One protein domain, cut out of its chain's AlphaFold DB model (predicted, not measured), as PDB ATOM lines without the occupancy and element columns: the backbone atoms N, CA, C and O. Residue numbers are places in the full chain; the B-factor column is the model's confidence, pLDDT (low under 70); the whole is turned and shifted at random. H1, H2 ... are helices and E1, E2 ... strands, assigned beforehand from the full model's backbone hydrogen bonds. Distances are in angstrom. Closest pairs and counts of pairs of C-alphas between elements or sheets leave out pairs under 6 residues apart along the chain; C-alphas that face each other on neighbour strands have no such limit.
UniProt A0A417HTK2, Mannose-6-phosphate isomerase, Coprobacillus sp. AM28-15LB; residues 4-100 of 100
ATOM      1  N   SER A   4     114.335  84.998  99.726       96.19
ATOM      2  CA  SER A   4     113.750  83.653  99.840       96.19
ATOM      3  C   SER A   4     113.291  83.105  98.489       96.19
ATOM      4  O   SER A   4     113.615  81.976  98.149       96.19
ATOM      5  N   LYS A   5     112.614  83.926  97.672       97.38
ATOM      6  CA  LYS A   5     112.169  83.504  96.340       97.38
ATOM      7  C   LYS A   5     113.354  83.173  95.428       97.38
ATOM      8  O   LYS A   5     113.338  82.153  94.754       97.38
ATOM      9  N   VAL A   6     114.386  84.019  95.436       97.81
ATOM     10  CA  VAL A   6     115.610  83.770  94.656       97.81
ATOM     11  C   VAL A   6     116.312  82.504  95.149       97.81
ATOM     12  O   VAL A   6     116.774  81.714  94.338       97.81
ATOM     13  N   PHE A   7     116.354  82.271  96.462       97.69
ATOM     14  CA  PHE A   7     116.928  81.057  97.036       97.69
ATOM     15  C   PHE A   7     116.192  79.792  96.584       97.69
ATOM     16  O   PHE A   7     116.839  78.805  96.246       97.69
ATOM     17  N   ASP A   8     114.863  79.818  96.529       96.00
ATOM     18  CA  ASP A   8     114.065  78.655  96.135       96.00
ATOM     19  C   ASP A   8     114.108  78.376  94.626       96.00
ATOM     20  O   ASP A   8     114.164  77.214  94.225       96.00
ATOM     21  N   GLU A   9     114.123  79.419  93.792       97.12
ATOM     22  CA  GLU A   9     114.065  79.285  92.329       97.12
ATOM     23  C   GLU A   9     115.451  79.187  91.659       97.12
ATOM     24  O   GLU A   9     115.553  78.604  90.582       97.12
ATOM     25  N   HIS A  10     116.511  79.713  92.289       97.31
ATOM     26  CA  HIS A  10     117.855  79.862  91.706       97.31
ATOM     27  C   HIS A  10     118.976  79.342  92.622       97.31
ATOM     28  O   HIS A  10     119.904  80.066  93.004       97.31
ATOM     29  N   ARG A  11     118.903  78.061  92.999       97.00
ATOM     30  CA  ARG A  11     119.862  77.406  93.914       97.00
ATOM     31  C   ARG A  11     121.312  77.435  93.429       97.00
ATOM     32  O   ARG A  11     122.231  77.418  94.252       97.00
ATOM     33  N   GLU A  12     121.530  77.534  92.123       98.12
ATOM     34  CA  GLU A  12     122.842  77.630  91.491       98.12
ATOM     35  C   GLU A  12     123.631  78.868  91.936       98.12
ATOM     36  O   GLU A  12     124.853  78.794  92.066       98.12
ATOM     37  N   LEU A  13     122.944  79.972  92.257       97.56
ATOM     38  CA  LEU A  13     123.571  81.205  92.751       97.56
ATOM     39  C   LEU A  13     124.150  81.049  94.162       97.56
ATOM     40  O   LEU A  13     124.987  81.842  94.586       97.56
ATOM     41  N   PHE A  14     123.719  80.013  94.880       97.06
ATOM     42  CA  PHE A  14     124.102  79.725  96.260       97.06
ATOM     43  C   PHE A  14     124.941  78.447  96.360       97.06
ATOM     44  O   PHE A  14     124.991  77.822  97.415       97.06
ATOM     45  N   GLY A  15     125.564  78.008  95.258       97.38
ATOM     46  CA  GLY A  15     126.395  76.802  95.242       97.38
ATOM     47  C   GLY A  15     125.611  75.494  95.395       97.38
ATOM     48  O   GLY A  15     126.199  74.475  95.748       97.38
ATOM     49  N   ASN A  16     124.300  75.502  95.122       96.56
ATOM     50  CA  ASN A  16     123.409  74.341  95.227       96.56
ATOM     51  C   ASN A  16     123.361  73.704  96.629       96.56
ATOM     52  O   ASN A  16     123.236  72.482  96.765       96.56
ATOM     53  N   ILE A  17     123.448  74.524  97.680       96.69
ATOM     54  CA  ILE A  17     123.273  74.052  99.058       96.69
ATOM     55  C   ILE A  17     121.869  73.470  99.282       96.69
ATOM     56  O   ILE A  17     120.878  73.908  98.684       96.69
ATOM     57  N   LYS A  18     121.797  72.452 100.148       94.69
ATOM     58  CA  LYS A  18     120.600  71.616 100.361       94.69
ATOM     59  C   LYS A  18     119.690  72.110 101.487       94.69
ATOM     60  O   LYS A  18     118.671  71.480 101.767       94.69
ATOM     61  N   ASP A  19     120.051  73.210 102.132       94.88
ATOM     62  CA  ASP A  19     119.310  73.810 103.235       94.88
ATOM     63  C   ASP A  19     117.877  74.162 102.827       94.88
ATOM     64  O   ASP A  19     117.614  74.617 101.712       94.88
ATOM     65  N   LYS A  20     116.916  73.962 103.732       92.56
ATOM     66  CA  LYS A  20     115.495  74.208 103.431       92.56
ATOM     67  C   LYS A  20     115.168  75.690 103.249       92.56
ATOM     68  O   LYS A  20     114.218  76.007 102.549       92.56
ATOM     69  N   GLN A  21     115.955  76.573 103.855       94.06
ATOM     70  CA  GLN A  21     115.822  78.025 103.774       94.06
ATOM     71  C   GLN A  21     117.207  78.673 103.720       94.06
ATOM     72  O   GLN A  21     118.203  78.017 104.029       94.06
ATOM     73  N   PHE A  22     117.274  79.946 103.324       96.12
ATOM     74  CA  PHE A  22     118.542  80.671 103.274       96.12
ATOM     75  C   PHE A  22     119.179  80.709 104.680       96.12
ATOM     76  O   PHE A  22     118.494  81.087 105.633       96.12
ATOM     77  N   PRO A  23     120.454  80.306 104.836       94.81
ATOM     78  CA  PRO A  23     120.986  79.930 106.148       94.81
ATOM     79  C   PRO A  23     121.461  81.105 107.012       94.81
ATOM     80  O   PRO A  23     121.723  80.913 108.194       94.81
ATOM     81  N   LEU A  24     121.611  82.310 106.451       96.19
ATOM     82  CA  LEU A  24     122.238  83.439 107.142       96.19
ATOM     83  C   LEU A  24     121.340  84.675 107.199       96.19
ATOM     84  O   LEU A  24     120.509  84.922 106.328       96.19
ATOM     85  N   LEU A  25     121.571  85.507 108.210       97.31
ATOM     86  CA  LEU A  25     120.986  86.836 108.327       97.31
ATOM     87  C   LEU A  25     122.094  87.829 108.660       97.31
ATOM     88  O   LEU A  25     122.754  87.702 109.686       97.31
ATOM     89  N   VAL A  26     122.272  88.829 107.801       97.56
ATOM     90  CA  VAL A  26     123.251  89.900 108.009       97.56
ATOM     91  C   VAL A  26     122.509  91.166 108.411       97.56
ATOM     92  O   VAL A  26     121.529  91.547 107.769       97.56
ATOM     93  N   LYS A  27     122.967  91.810 109.485       97.94
ATOM     94  CA  LYS A  27     122.412  93.068 109.989       97.94
ATOM     95  C   LYS A  27     123.533  94.071 110.212       97.94
ATOM     96  O   LYS A  27     124.609  93.702 110.666       97.94
ATOM     97  N   ILE A  28     123.236  95.335 109.939       98.00
ATOM     98  CA  ILE A  28     123.986  96.465 110.484       98.00
ATOM     99  C   ILE A  28     123.165  96.959 111.670       98.00
ATOM    100  O   ILE A  28     121.970  97.217 111.522       98.00
ATOM    101  N   ILE A  29     123.786  97.012 112.844       97.38
ATOM    102  CA  ILE A  29     123.132  97.398 114.093       97.38
ATOM    103  C   ILE A  29     123.829  98.647 114.615       97.38
ATOM    104  O   ILE A  29     125.044  98.645 114.793       97.38
ATOM    105  N   ASP A  30     123.040  99.688 114.863       96.50
ATOM    106  CA  ASP A  30     123.471 100.880 115.586       96.50
ATOM    107  C   ASP A  30     122.985 100.773 117.037       96.50
ATOM    108  O   ASP A  30     121.797 100.941 117.329       96.50
ATOM    109  N   ALA A  31     123.891 100.394 117.939       94.62
ATOM    110  CA  ALA A  31     123.603 100.196 119.357       94.62
ATOM    111  C   ALA A  31     123.759 101.517 120.132       94.62
ATOM    112  O   ALA A  31     124.657 101.670 120.955       94.62
ATOM    113  N   CYS A  32     122.883 102.491 119.854       91.31
ATOM    114  CA  CYS A  32     122.907 103.809 120.505       91.31
ATOM    115  C   CYS A  32     122.785 103.747 122.037       91.31
ATOM    116  O   CYS A  32     123.305 104.626 122.723       91.31
ATOM    117  N   ASN A  33     122.084 102.725 122.538       94.06
ATOM    118  CA  ASN A  33     121.876 102.414 123.949       94.06
ATOM    119  C   ASN A  33     122.166 100.925 124.185       94.06
ATOM    120  O   ASN A  33     122.184 100.138 123.233       94.06
ATOM    121  N   ASP A  34     122.295 100.540 125.455       94.81
ATOM    122  CA  ASP A  34     122.436  99.141 125.853       94.81
ATOM    123  C   ASP A  34     121.291  98.286 125.292       94.81
ATOM    124  O   ASP A  34     120.103  98.596 125.435       94.81
ATOM    125  N   LEU A  35     121.669  97.190 124.635       96.19
ATOM    126  CA  LEU A  35     120.736  96.161 124.199       96.19
ATOM    127  C   LEU A  35     120.383  95.245 125.375       96.19
ATOM    128  O   LEU A  35     121.112  95.150 126.361       96.19
ATOM    129  N   SER A  36     119.273  94.518 125.251       96.44
ATOM    130  CA  SER A  36     118.896  93.505 126.237       96.44
ATOM    131  C   SER A  36     119.978  92.434 126.381       96.44
ATOM    132  O   SER A  36     120.459  91.898 125.378       96.44
ATOM    133  N   VAL A  37     120.270  92.037 127.620       96.31
ATOM    134  CA  VAL A  37     121.012  90.802 127.895       96.31
ATOM    135  C   VAL A  37     120.179  89.625 127.389       96.31
ATOM    136  O   VAL A  37     119.015  89.476 127.753       96.31
ATOM    137  N   GLN A  38     120.759  88.809 126.513       96.56
ATOM    138  CA  GLN A  38     120.039  87.765 125.789       96.56
ATOM    139  C   GLN A  38     120.904  86.521 125.592       96.56
ATOM    140  O   GLN A  38     122.132  86.594 125.565       96.56
ATOM    141  N   VAL A  39     120.243  85.378 125.415       96.81
ATOM    142  CA  VAL A  39     120.863  84.119 124.999       96.81
ATOM    143  C   VAL A  39     120.103  83.575 123.797       96.81
ATOM    144  O   VAL A  39     118.879  83.697 123.712       96.81
ATOM    145  N   HIS A  40     120.827  82.997 122.846       97.62
ATOM    146  CA  HIS A  40     120.239  82.386 121.664       97.62
ATOM    147  C   HIS A  40     120.287  80.857 121.751       97.62
ATOM    148  O   HIS A  40     121.286  80.309 122.221       97.62
ATOM    149  N   PRO A  41     119.224  80.158 121.312       97.88
ATOM    150  CA  PRO A  41     119.204  78.704 121.301       97.88
ATOM    151  C   PRO A  41     120.120  78.142 120.207       97.88
ATOM    152  O   PRO A  41     120.353  78.773 119.169       97.88
ATOM    153  N   ASN A  42     120.596  76.915 120.429       98.00
ATOM    154  CA  ASN A  42     121.152  76.080 119.367       98.00
ATOM    155  C   ASN A  42     120.024  75.498 118.488       98.00
ATOM    156  O   ASN A  42     118.839  75.675 118.782       98.00
ATOM    157  N   ASP A  43     120.388  74.788 117.416       96.62
ATOM    158  CA  ASP A  43     119.409  74.214 116.481       96.62
ATOM    159  C   ASP A  43     118.472  73.197 117.146       96.62
ATOM    160  O   ASP A  43     117.282  73.179 116.845       96.62
ATOM    161  N   GLU A  44     118.977  72.379 118.076       97.69
ATOM    162  CA  GLU A  44     118.172  71.364 118.769       97.69
ATOM    163  C   GLU A  44     117.056  71.996 119.611       97.69
ATOM    164  O   GLU A  44     115.892  71.607 119.499       97.69
ATOM    165  N   TYR A  45     117.391  73.005 120.422       98.06
ATOM    166  CA  TYR A  45     116.417  73.695 121.264       98.06
ATOM    167  C   TYR A  45     115.436  74.522 120.422       98.06
ATOM    168  O   TYR A  45     114.231  74.489 120.669       98.06
ATOM    169  N   ALA A  46     115.926  75.223 119.394       97.62
ATOM    170  CA  ALA A  46     115.088  76.022 118.502       97.62
ATOM    171  C   ALA A  46     114.105  75.161 117.689       97.62
ATOM    172  O   ALA A  46     112.945  75.538 117.526       97.62
ATOM    173  N   ALA A  47     114.527  73.981 117.226       95.19
ATOM    174  CA  ALA A  47     113.646  73.055 116.522       95.19
ATOM    175  C   ALA A  47     112.542  72.509 117.439       95.19
ATOM    176  O   ALA A  47     111.398  72.377 117.004       95.19
ATOM    177  N   LEU A  48     112.873  72.211 118.701       97.81
ATOM    178  CA  LEU A  48     111.927  71.660 119.669       97.81
ATOM    179  C   LEU A  48     110.902  72.692 120.162       97.81
ATOM    180  O   LEU A  48     109.740  72.340 120.359       97.81
ATOM    181  N   HIS A  49     111.325  73.939 120.378       98.00
ATOM    182  CA  HIS A  49     110.512  74.949 121.063       98.00
ATOM    183  C   HIS A  49     109.990  76.071 120.155       98.00
ATOM    184  O   HIS A  49     108.907  76.587 120.414       98.00
ATOM    185  N   GLU A  50     110.705  76.416 119.081       95.06
ATOM    186  CA  GLU A  50     110.456  77.638 118.294       95.06
ATOM    187  C   GLU A  50     110.112  77.365 116.819       95.06
ATOM    188  O   GLU A  50     109.817  78.297 116.071       95.06
ATOM    189  N   ASN A  51     110.170  76.102 116.369       93.12
ATOM    190  CA  ASN A  51     110.049  75.723 114.952       93.12
ATOM    191  C   ASN A  51     110.961  76.580 114.040       93.12
ATOM    192  O   ASN A  51     110.563  77.035 112.965       93.12
ATOM    193  N   SER A  52     112.188  76.828 114.506       94.06
ATOM    194  CA  SER A  52     113.174  77.713 113.879       94.06
ATOM    195  C   SER A  52     114.562  77.068 113.863       94.06
ATOM    196  O   SER A  52     114.813  76.085 114.559       94.06
ATOM    197  N   LEU A  53     115.478  77.646 113.078       95.44
ATOM    198  CA  LEU A  53     116.915  77.423 113.253       95.44
ATOM    199  C   LEU A  53     117.393  78.066 114.559       95.44
ATOM    200  O   LEU A  53     116.799  79.043 115.034       95.44
ATOM    201  N   GLY A  54     118.489  77.539 115.097       97.31
ATOM    202  CA  GLY A  54     119.264  78.191 116.137       97.31
ATOM    203  C   GLY A  54     119.881  79.494 115.634       97.31
ATOM    204  O   GLY A  54     119.869  79.816 114.443       97.31
ATOM    205  N   LYS A  55     120.427  80.278 116.565       97.88
ATOM    206  CA  LYS A  55     120.970  81.609 116.259       97.88
ATOM    207  C   LYS A  55     122.368  81.770 116.835       97.88
ATOM    208  O   LYS A  55     122.615  82.577 117.726       97.88
ATOM    209  N   THR A  56     123.291  80.985 116.284       97.62
ATOM    210  CA  THR A  56     124.720  81.290 116.410       97.62
ATOM    211  C   THR A  56     125.009  82.549 115.603       97.62
ATOM    212  O   THR A  56     124.598  82.658 114.448       97.62
ATOM    213  N   GLU A  57     125.707  83.504 116.202       97.69
ATOM    214  CA  GLU A  57     126.023  84.779 115.566       97.69
ATOM    215  C   GLU A  57     127.472  85.189 115.808       97.69
ATOM    216  O   GLU A  57     128.175  84.626 116.647       97.69
ATOM    217  N   CYS A  58     127.920  86.178 115.043       97.19
ATOM    218  CA  CYS A  58     129.193  86.846 115.251       97.19
ATOM    219  C   CYS A  58     129.016  88.343 115.009       97.19
ATOM    220  O   CYS A  58     128.117  88.764 114.277       97.19
ATOM    221  N   TRP A  59     129.876  89.132 115.644       97.38
ATOM    222  CA  TRP A  59     129.847  90.584 115.573       97.38
ATOM    223  C   TRP A  59     131.152  91.081 114.965       97.38
ATOM    224  O   TRP A  59     132.235  90.626 115.331       97.38
ATOM    225  N   TYR A  60     131.035  92.023 114.037       97.44
ATOM    226  CA  TYR A  60     132.160  92.786 113.516       97.44
ATOM    227  C   TYR A  60     131.918  94.258 113.836       97.44
ATOM    228  O   TYR A  60     130.954  94.850 113.347       97.44
ATOM    229  N   VAL A  61     132.761  94.827 114.698       96.75
ATOM    230  CA  VAL A  61     132.617  96.210 115.161       96.75
ATOM    231  C   VAL A  61     133.112  97.149 114.064       96.75
ATOM    232  O   VAL A  61     134.299  97.184 113.752       96.75
ATOM    233  N   LEU A  62     132.182  97.898 113.465       97.00
ATOM    234  CA  LEU A  62     132.493  98.905 112.443       97.00
ATOM    235  C   LEU A  62     133.030 100.208 113.052       97.00
ATOM    236  O   LEU A  62     133.803 100.913 112.408       97.00
ATOM    237  N   GLY A  63     132.606 100.528 114.274       96.38
ATOM    238  CA  GLY A  63     133.043 101.693 115.036       96.38
ATOM    239  C   GLY A  63     132.333 101.771 116.388       96.38
ATOM    240  O   GLY A  63     131.188 101.337 116.516       96.38
ATOM    241  N   CYS A  64     133.020 102.317 117.386       96.69
ATOM    242  CA  CYS A  64     132.546 102.486 118.759       96.69
ATOM    243  C   CYS A  64     133.162 103.758 119.373       96.69
ATOM    244  O   CYS A  64     134.081 104.355 118.807       96.69
ATOM    245  N   LYS A  65     132.622 104.211 120.509       95.94
ATOM    246  CA  LYS A  65     133.232 105.294 121.299       95.94
ATOM    247  C   LYS A  65     134.366 104.729 122.156       95.94
ATOM    248  O   LYS A  65     134.369 103.535 122.450       95.94
ATOM    249  N   GLU A  66     135.269 105.592 122.613       95.12
ATOM    250  CA  GLU A  66     136.222 105.220 123.666       95.12
ATOM    251  C   GLU A  66     135.476 104.649 124.885       95.12
ATOM    252  O   GLU A  66     134.349 105.057 125.179       95.12
ATOM    253  N   ASP A  67     136.088 103.660 125.540       94.50
ATOM    254  CA  ASP A  67     135.543 102.926 126.691       94.50
ATOM    255  C   ASP A  67     134.231 102.151 126.432       94.50
ATOM    256  O   ASP A  67     133.545 101.750 127.380       94.50
ATOM    257  N   THR A  68     133.867 101.902 125.166       96.56
ATOM    258  CA  THR A  68     132.727 101.030 124.837       96.56
ATOM    259  C   THR A  68     132.996  99.611 125.326       96.56
ATOM    260  O   THR A  68     134.073  99.055 125.111       96.56
ATOM    261  N   LYS A  69     131.991  98.998 125.961       96.31
ATOM    262  CA  LYS A  69     132.073  97.623 126.459       96.31
ATOM    263  C   LYS A  69     131.047  96.721 125.788       96.31
ATOM    264  O   LYS A  69     129.922  97.131 125.523       96.31
ATOM    265  N   MET A  70     131.416  95.460 125.603       96.88
ATOM    266  CA  MET A  70     130.541  94.382 125.160       96.88
ATOM    267  C   MET A  70     130.315  93.384 126.297       96.88
ATOM    268  O   MET A  70     131.264  92.926 126.936       96.88
ATOM    269  N   VAL A  71     129.050  93.034 126.539       97.56
ATOM    270  CA  VAL A  71     128.661  92.009 127.516       97.56
ATOM    271  C   VAL A  71     128.690  90.634 126.855       97.56
ATOM    272  O   VAL A  71     127.957  90.402 125.895       97.56
ATOM    273  N   MET A  72     129.507  89.709 127.371       97.06
ATOM    274  CA  MET A  72     129.612  88.344 126.831       97.06
ATOM    275  C   MET A  72     129.869  87.292 127.910       97.06
ATOM    276  O   MET A  72     130.969  87.152 128.443       97.06
ATOM    277  N   GLY A  73     128.864  86.465 128.175       97.62
ATOM    278  CA  GLY A  73     128.943  85.414 129.189       97.62
ATOM    279  C   GLY A  73     128.785  85.939 130.618       97.62
ATOM    280  O   GLY A  73     128.554  87.125 130.850       97.62
ATOM    281  N   HIS A  74     128.889  85.023 131.580       98.25
ATOM    282  CA  HIS A  74     128.632  85.293 132.993       98.25
ATOM    283  C   HIS A  74     129.586  84.524 133.918       98.25
ATOM    284  O   HIS A  74     130.247  83.567 133.508       98.25
ATOM    285  N   HIS A  75     129.614  84.908 135.194       98.19
ATOM    286  CA  HIS A  75     130.474  84.315 136.216       98.19
ATOM    287  C   HIS A  75     129.864  83.111 136.952       98.19
ATOM    288  O   HIS A  75     130.636  82.288 137.463       98.19
ATOM    289  N   ALA A  76     128.528  82.978 136.973       98.31
ATOM    290  CA  ALA A  76     127.817  81.895 137.668       98.31
ATOM    291  C   ALA A  76     128.323  80.500 137.259       98.31
ATOM    292  O   ALA A  76     128.558  80.238 136.076       98.31
ATOM    293  N   LYS A  77     128.499  79.606 138.238       98.25
ATOM    294  CA  LYS A  77     129.006  78.235 138.052       98.25
ATOM    295  C   LYS A  77     127.896  77.201 137.963       98.25
ATOM    296  O   LYS A  77     128.112  76.120 137.420       98.25
ATOM    297  N   THR A  78     126.720  77.535 138.480       98.50
ATOM    298  CA  THR A  78     125.530  76.687 138.448       98.50
ATOM    299  C   THR A  78     124.333  77.458 137.904       98.50
ATOM    300  O   THR A  78     124.319  78.692 137.871       98.50
ATOM    301  N   LYS A  79     123.306  76.724 137.469       98.12
ATOM    302  CA  LYS A  79     122.057  77.330 137.002       98.12
ATOM    303  C   LYS A  79     121.345  78.058 138.143       98.12
ATOM    304  O   LYS A  79     120.762  79.113 137.931       98.12
ATOM    305  N   GLU A  80     121.415  77.514 139.351       98.50
ATOM    306  CA  GLU A  80     120.800  78.074 140.550       98.50
ATOM    307  C   GLU A  80     121.450  79.406 140.940       98.50
ATOM    308  O   GLU A  80     120.748  80.339 141.321       98.50
ATOM    309  N   GLU A  81     122.777  79.518 140.816       98.38
ATOM    310  CA  GLU A  81     123.491  80.791 140.986       98.38
ATOM    311  C   GLU A  81     123.069  81.821 139.939       98.38
ATOM    312  O   GLU A  81     122.799  82.967 140.293       98.38
ATOM    313  N   LEU A  82     122.966  81.412 138.669       98.31
ATOM    314  CA  LEU A  82     122.531  82.290 137.583       98.31
ATOM    315  C   LEU A  82     121.124  82.847 137.847       98.31
ATOM    316  O   LEU A  82     120.920  84.054 137.769       98.31
ATOM    317  N   VAL A  83     120.169  81.976 138.199       98.31
ATOM    318  CA  VAL A  83     118.782  82.372 138.496       98.31
ATOM    319  C   VAL A  83     118.732  83.342 139.673       98.31
ATOM    320  O   VAL A  83     118.135  84.404 139.545       98.31
ATOM    321  N   LYS A  84     119.419  83.040 140.781       98.50
ATOM    322  CA  LYS A  84     119.448  83.926 141.956       98.50
ATOM    323  C   LYS A  84     120.046  85.297 141.653       98.50
ATOM    324  O   LYS A  84     119.564  86.290 142.183       98.50
ATOM    325  N   ALA A  85     121.110  85.362 140.855       98.12
ATOM    326  CA  ALA A  85     121.726  86.635 140.495       98.12
ATOM    327  C   ALA A  85     120.783  87.489 139.633       98.12
ATOM    328  O   ALA A  85     120.655  88.684 139.881       98.12
ATOM    329  N   ILE A  86     120.071  86.868 138.684       97.56
ATOM    330  CA  ILE A  86     119.053  87.542 137.864       97.56
ATOM    331  C   ILE A  86     117.883  88.026 138.731       97.56
ATOM    332  O   ILE A  86     117.489  89.179 138.627       97.56
ATOM    333  N   GLU A  87     117.343  87.179 139.613       98.06
ATOM    334  CA  GLU A  87     116.210  87.528 140.490       98.06
ATOM    335  C   GLU A  87     116.527  88.662 141.479       98.06
ATOM    336  O   GLU A  87     115.615  89.349 141.934       98.06
ATOM    337  N   ASN A  88     117.806  88.858 141.808       98.06
ATOM    338  CA  ASN A  88     118.282  89.932 142.681       98.06
ATOM    339  C   ASN A  88     118.806  91.160 141.915       98.06
ATOM    340  O   ASN A  88     119.355  92.060 142.548       98.06
ATOM    341  N   ASP A  89     118.689  91.187 140.582       97.69
ATOM    342  CA  ASP A  89     119.238  92.231 139.706       97.69
ATOM    343  C   ASP A  89     120.758  92.480 139.880       97.69
ATOM    344  O   ASP A  89     121.264  93.579 139.641       97.69
ATOM    345  N   ASP A  90     121.524  91.449 140.258       97.56
ATOM    346  CA  ASP A  90     122.974  91.530 140.505       97.56
ATOM    347  C   ASP A  90     123.803  91.402 139.210       97.56
ATOM    348  O   ASP A  90     124.696  90.561 139.067       97.56
ATOM    349  N   TYR A  91     123.477  92.219 138.204       96.44
ATOM    350  CA  TYR A  91     124.076  92.117 136.868       96.44
ATOM    351  C   TYR A  91     125.550  92.528 136.823       96.44
ATOM    352  O   TYR A  91     126.306  91.992 136.011       96.44
ATOM    353  N   ASP A  92     125.971  93.453 137.688       95.38
ATOM    354  CA  ASP A  92     127.347  93.953 137.704       95.38
ATOM    355  C   ASP A  92     128.359  92.902 138.173       95.38
ATOM    356  O   ASP A  92     129.480  92.889 137.665       95.38
ATOM    357  N   HIS A  93     127.971  91.991 139.073       96.88
ATOM    358  CA  HIS A  93     128.810  90.852 139.464       96.88
ATOM    359  C   HIS A  93     128.562  89.611 138.603       96.88
ATOM    360  O   HIS A  93     129.431  88.742 138.512       96.88
ATOM    361  N   LEU A  94     127.385  89.495 137.980       98.31
ATOM    362  CA  LEU A  94     127.042  88.341 137.160       98.31
ATOM    363  C   LEU A  94     127.716  88.369 135.784       98.31
ATOM    364  O   LEU A  94     128.203  87.331 135.336       98.31
ATOM    365  N   LEU A  95     127.688  89.505 135.086       98.31
ATOM    366  CA  LEU A  95     128.006  89.594 133.658       98.31
ATOM    367  C   LEU A  95     129.479  89.938 133.406       98.31
ATOM    368  O   LEU A  95     130.026  90.845 134.028       98.31
ATOM    369  N   ASN A  96     130.101  89.291 132.414       98.06
ATOM    370  CA  ASN A  96     131.421  89.721 131.944       98.06
ATOM    371  C   ASN A  96     131.276  90.925 131.002       98.06
ATOM    372  O   ASN A  96     130.440  90.898 130.094       98.06
ATOM    373  N   LYS A  97     132.147  91.927 131.149       97.56
ATOM    374  CA  LYS A  97     132.235  93.105 130.270       97.56
ATOM    375  C   LYS A  97     133.645  93.191 129.674       97.56
ATOM    376  O   LYS A  97     134.620  93.118 130.418       97.56
ATOM    377  N   PHE A  98     133.748  93.354 128.359       96.88
ATOM    378  CA  PHE A  98     135.012  93.449 127.618       96.88
ATOM    379  C   PHE A  98     135.078  94.772 126.866       96.88
ATOM    380  O   PHE A  98     134.084  95.147 126.255       96.88
ATOM    381  N   ASP A  99     136.221  95.449 126.881       96.25
ATOM    382  CA  ASP A  99     136.422  96.649 126.064       96.25
ATOM    383  C   ASP A  99     136.519  96.249 124.580       96.25
ATOM    384  O   ASP A  99     137.141  95.227 124.258       96.25
ATOM    385  N   ILE A 100     135.877  97.018 123.694       94.19
ATOM    386  CA  ILE A 100     135.828  96.776 122.241       94.19
ATOM    387  C   ILE A 100     136.082  98.040 121.431       94.19
ATOM    388  O   ILE A 100     135.699  99.136 121.897       94.19
TER     389      ILE A 100
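This is residues 4 to 100 of the 100 residues of the protein "Mannose-6-phosphate isomerase" of Coprobacillus sp. AM28-15LB (UniProt A0A417HTK2). A loose, flat, open frame of mostly unnamed chain has two short helices, H1 and H2, at one far end and a ribbon of two antiparallel strands, E1 and E2, at the other, with helices H4 and H5 in the link between these strands. Two long stretches without a named element, residues 15 to 42 and 50 to 68, run between the ends, and the helix H3 lies between them along the chain. The printed part has 97 residues, with five named helices and two named strands in the order H1 H2 H3 E1 H4 H5 E2; under half of the residues, 41, are in named elements, and the class is mixed, helices and strands. The whole is loose, with a radius of gyration of the C-alphas of 18.2 A, and spans 51 by 37 by 18 A.

H1, residues 4 to 9, and H2, residues 11 to 14, are close but not clearly touching; their closest C-alphas, those of Phe 7 and Phe 14, are 7.3 A apart. H3, residues 43 to 49, is apart from both. E1, residues 69 to 74, and E2, residues 95 to 99, are antiparallel neighbours, with 147 degrees between their directions. N 70 and O 98, at 2.8 A, and N 98 and O 70, at 2.9 A, are within hydrogen-bond range. H4, residues 79 to 87, and H5, residues 91 to 94, only just touch, with 3 pairs of C-alphas within 8 A; the closest are those of Ala 85 and Leu 94, 6.5 A apart. The closest C-alphas of E1 and H5, those of His 74 and Leu 94, are 5.4 A apart. H3 is apart from H4, H5 and E2. In H1, H3 and H4 every O i to N i+4 pair is within hydrogen-bond range; H2 and H5 are too short for such a pair.

H1 begins at C-alpha 4, (113.750, 83.653, 99.840), and measures 8.7 A; H2 measures 5.4 A. H3 begins at C-alpha 43, (119.409, 74.214, 116.481), and measures 10.0 A. E1 measures 14.4 A, H4 12.3 A and H5 4.8 A. E2 measures 13.4 A and ends at C-alpha 99, (136.422, 96.649, 126.064).

The two C-alphas farthest apart, those of Glu 12 and Asn 88, are 52.8 A apart. The links from H2 to H3, 28 residues, and from H3 to E1, 19 residues, are long; the other four are tight. The printed part has no cut and ends at Ile 100, the chain's last residue. The mean pLDDT of the printed part is 96.8, and no printed residue is under 70.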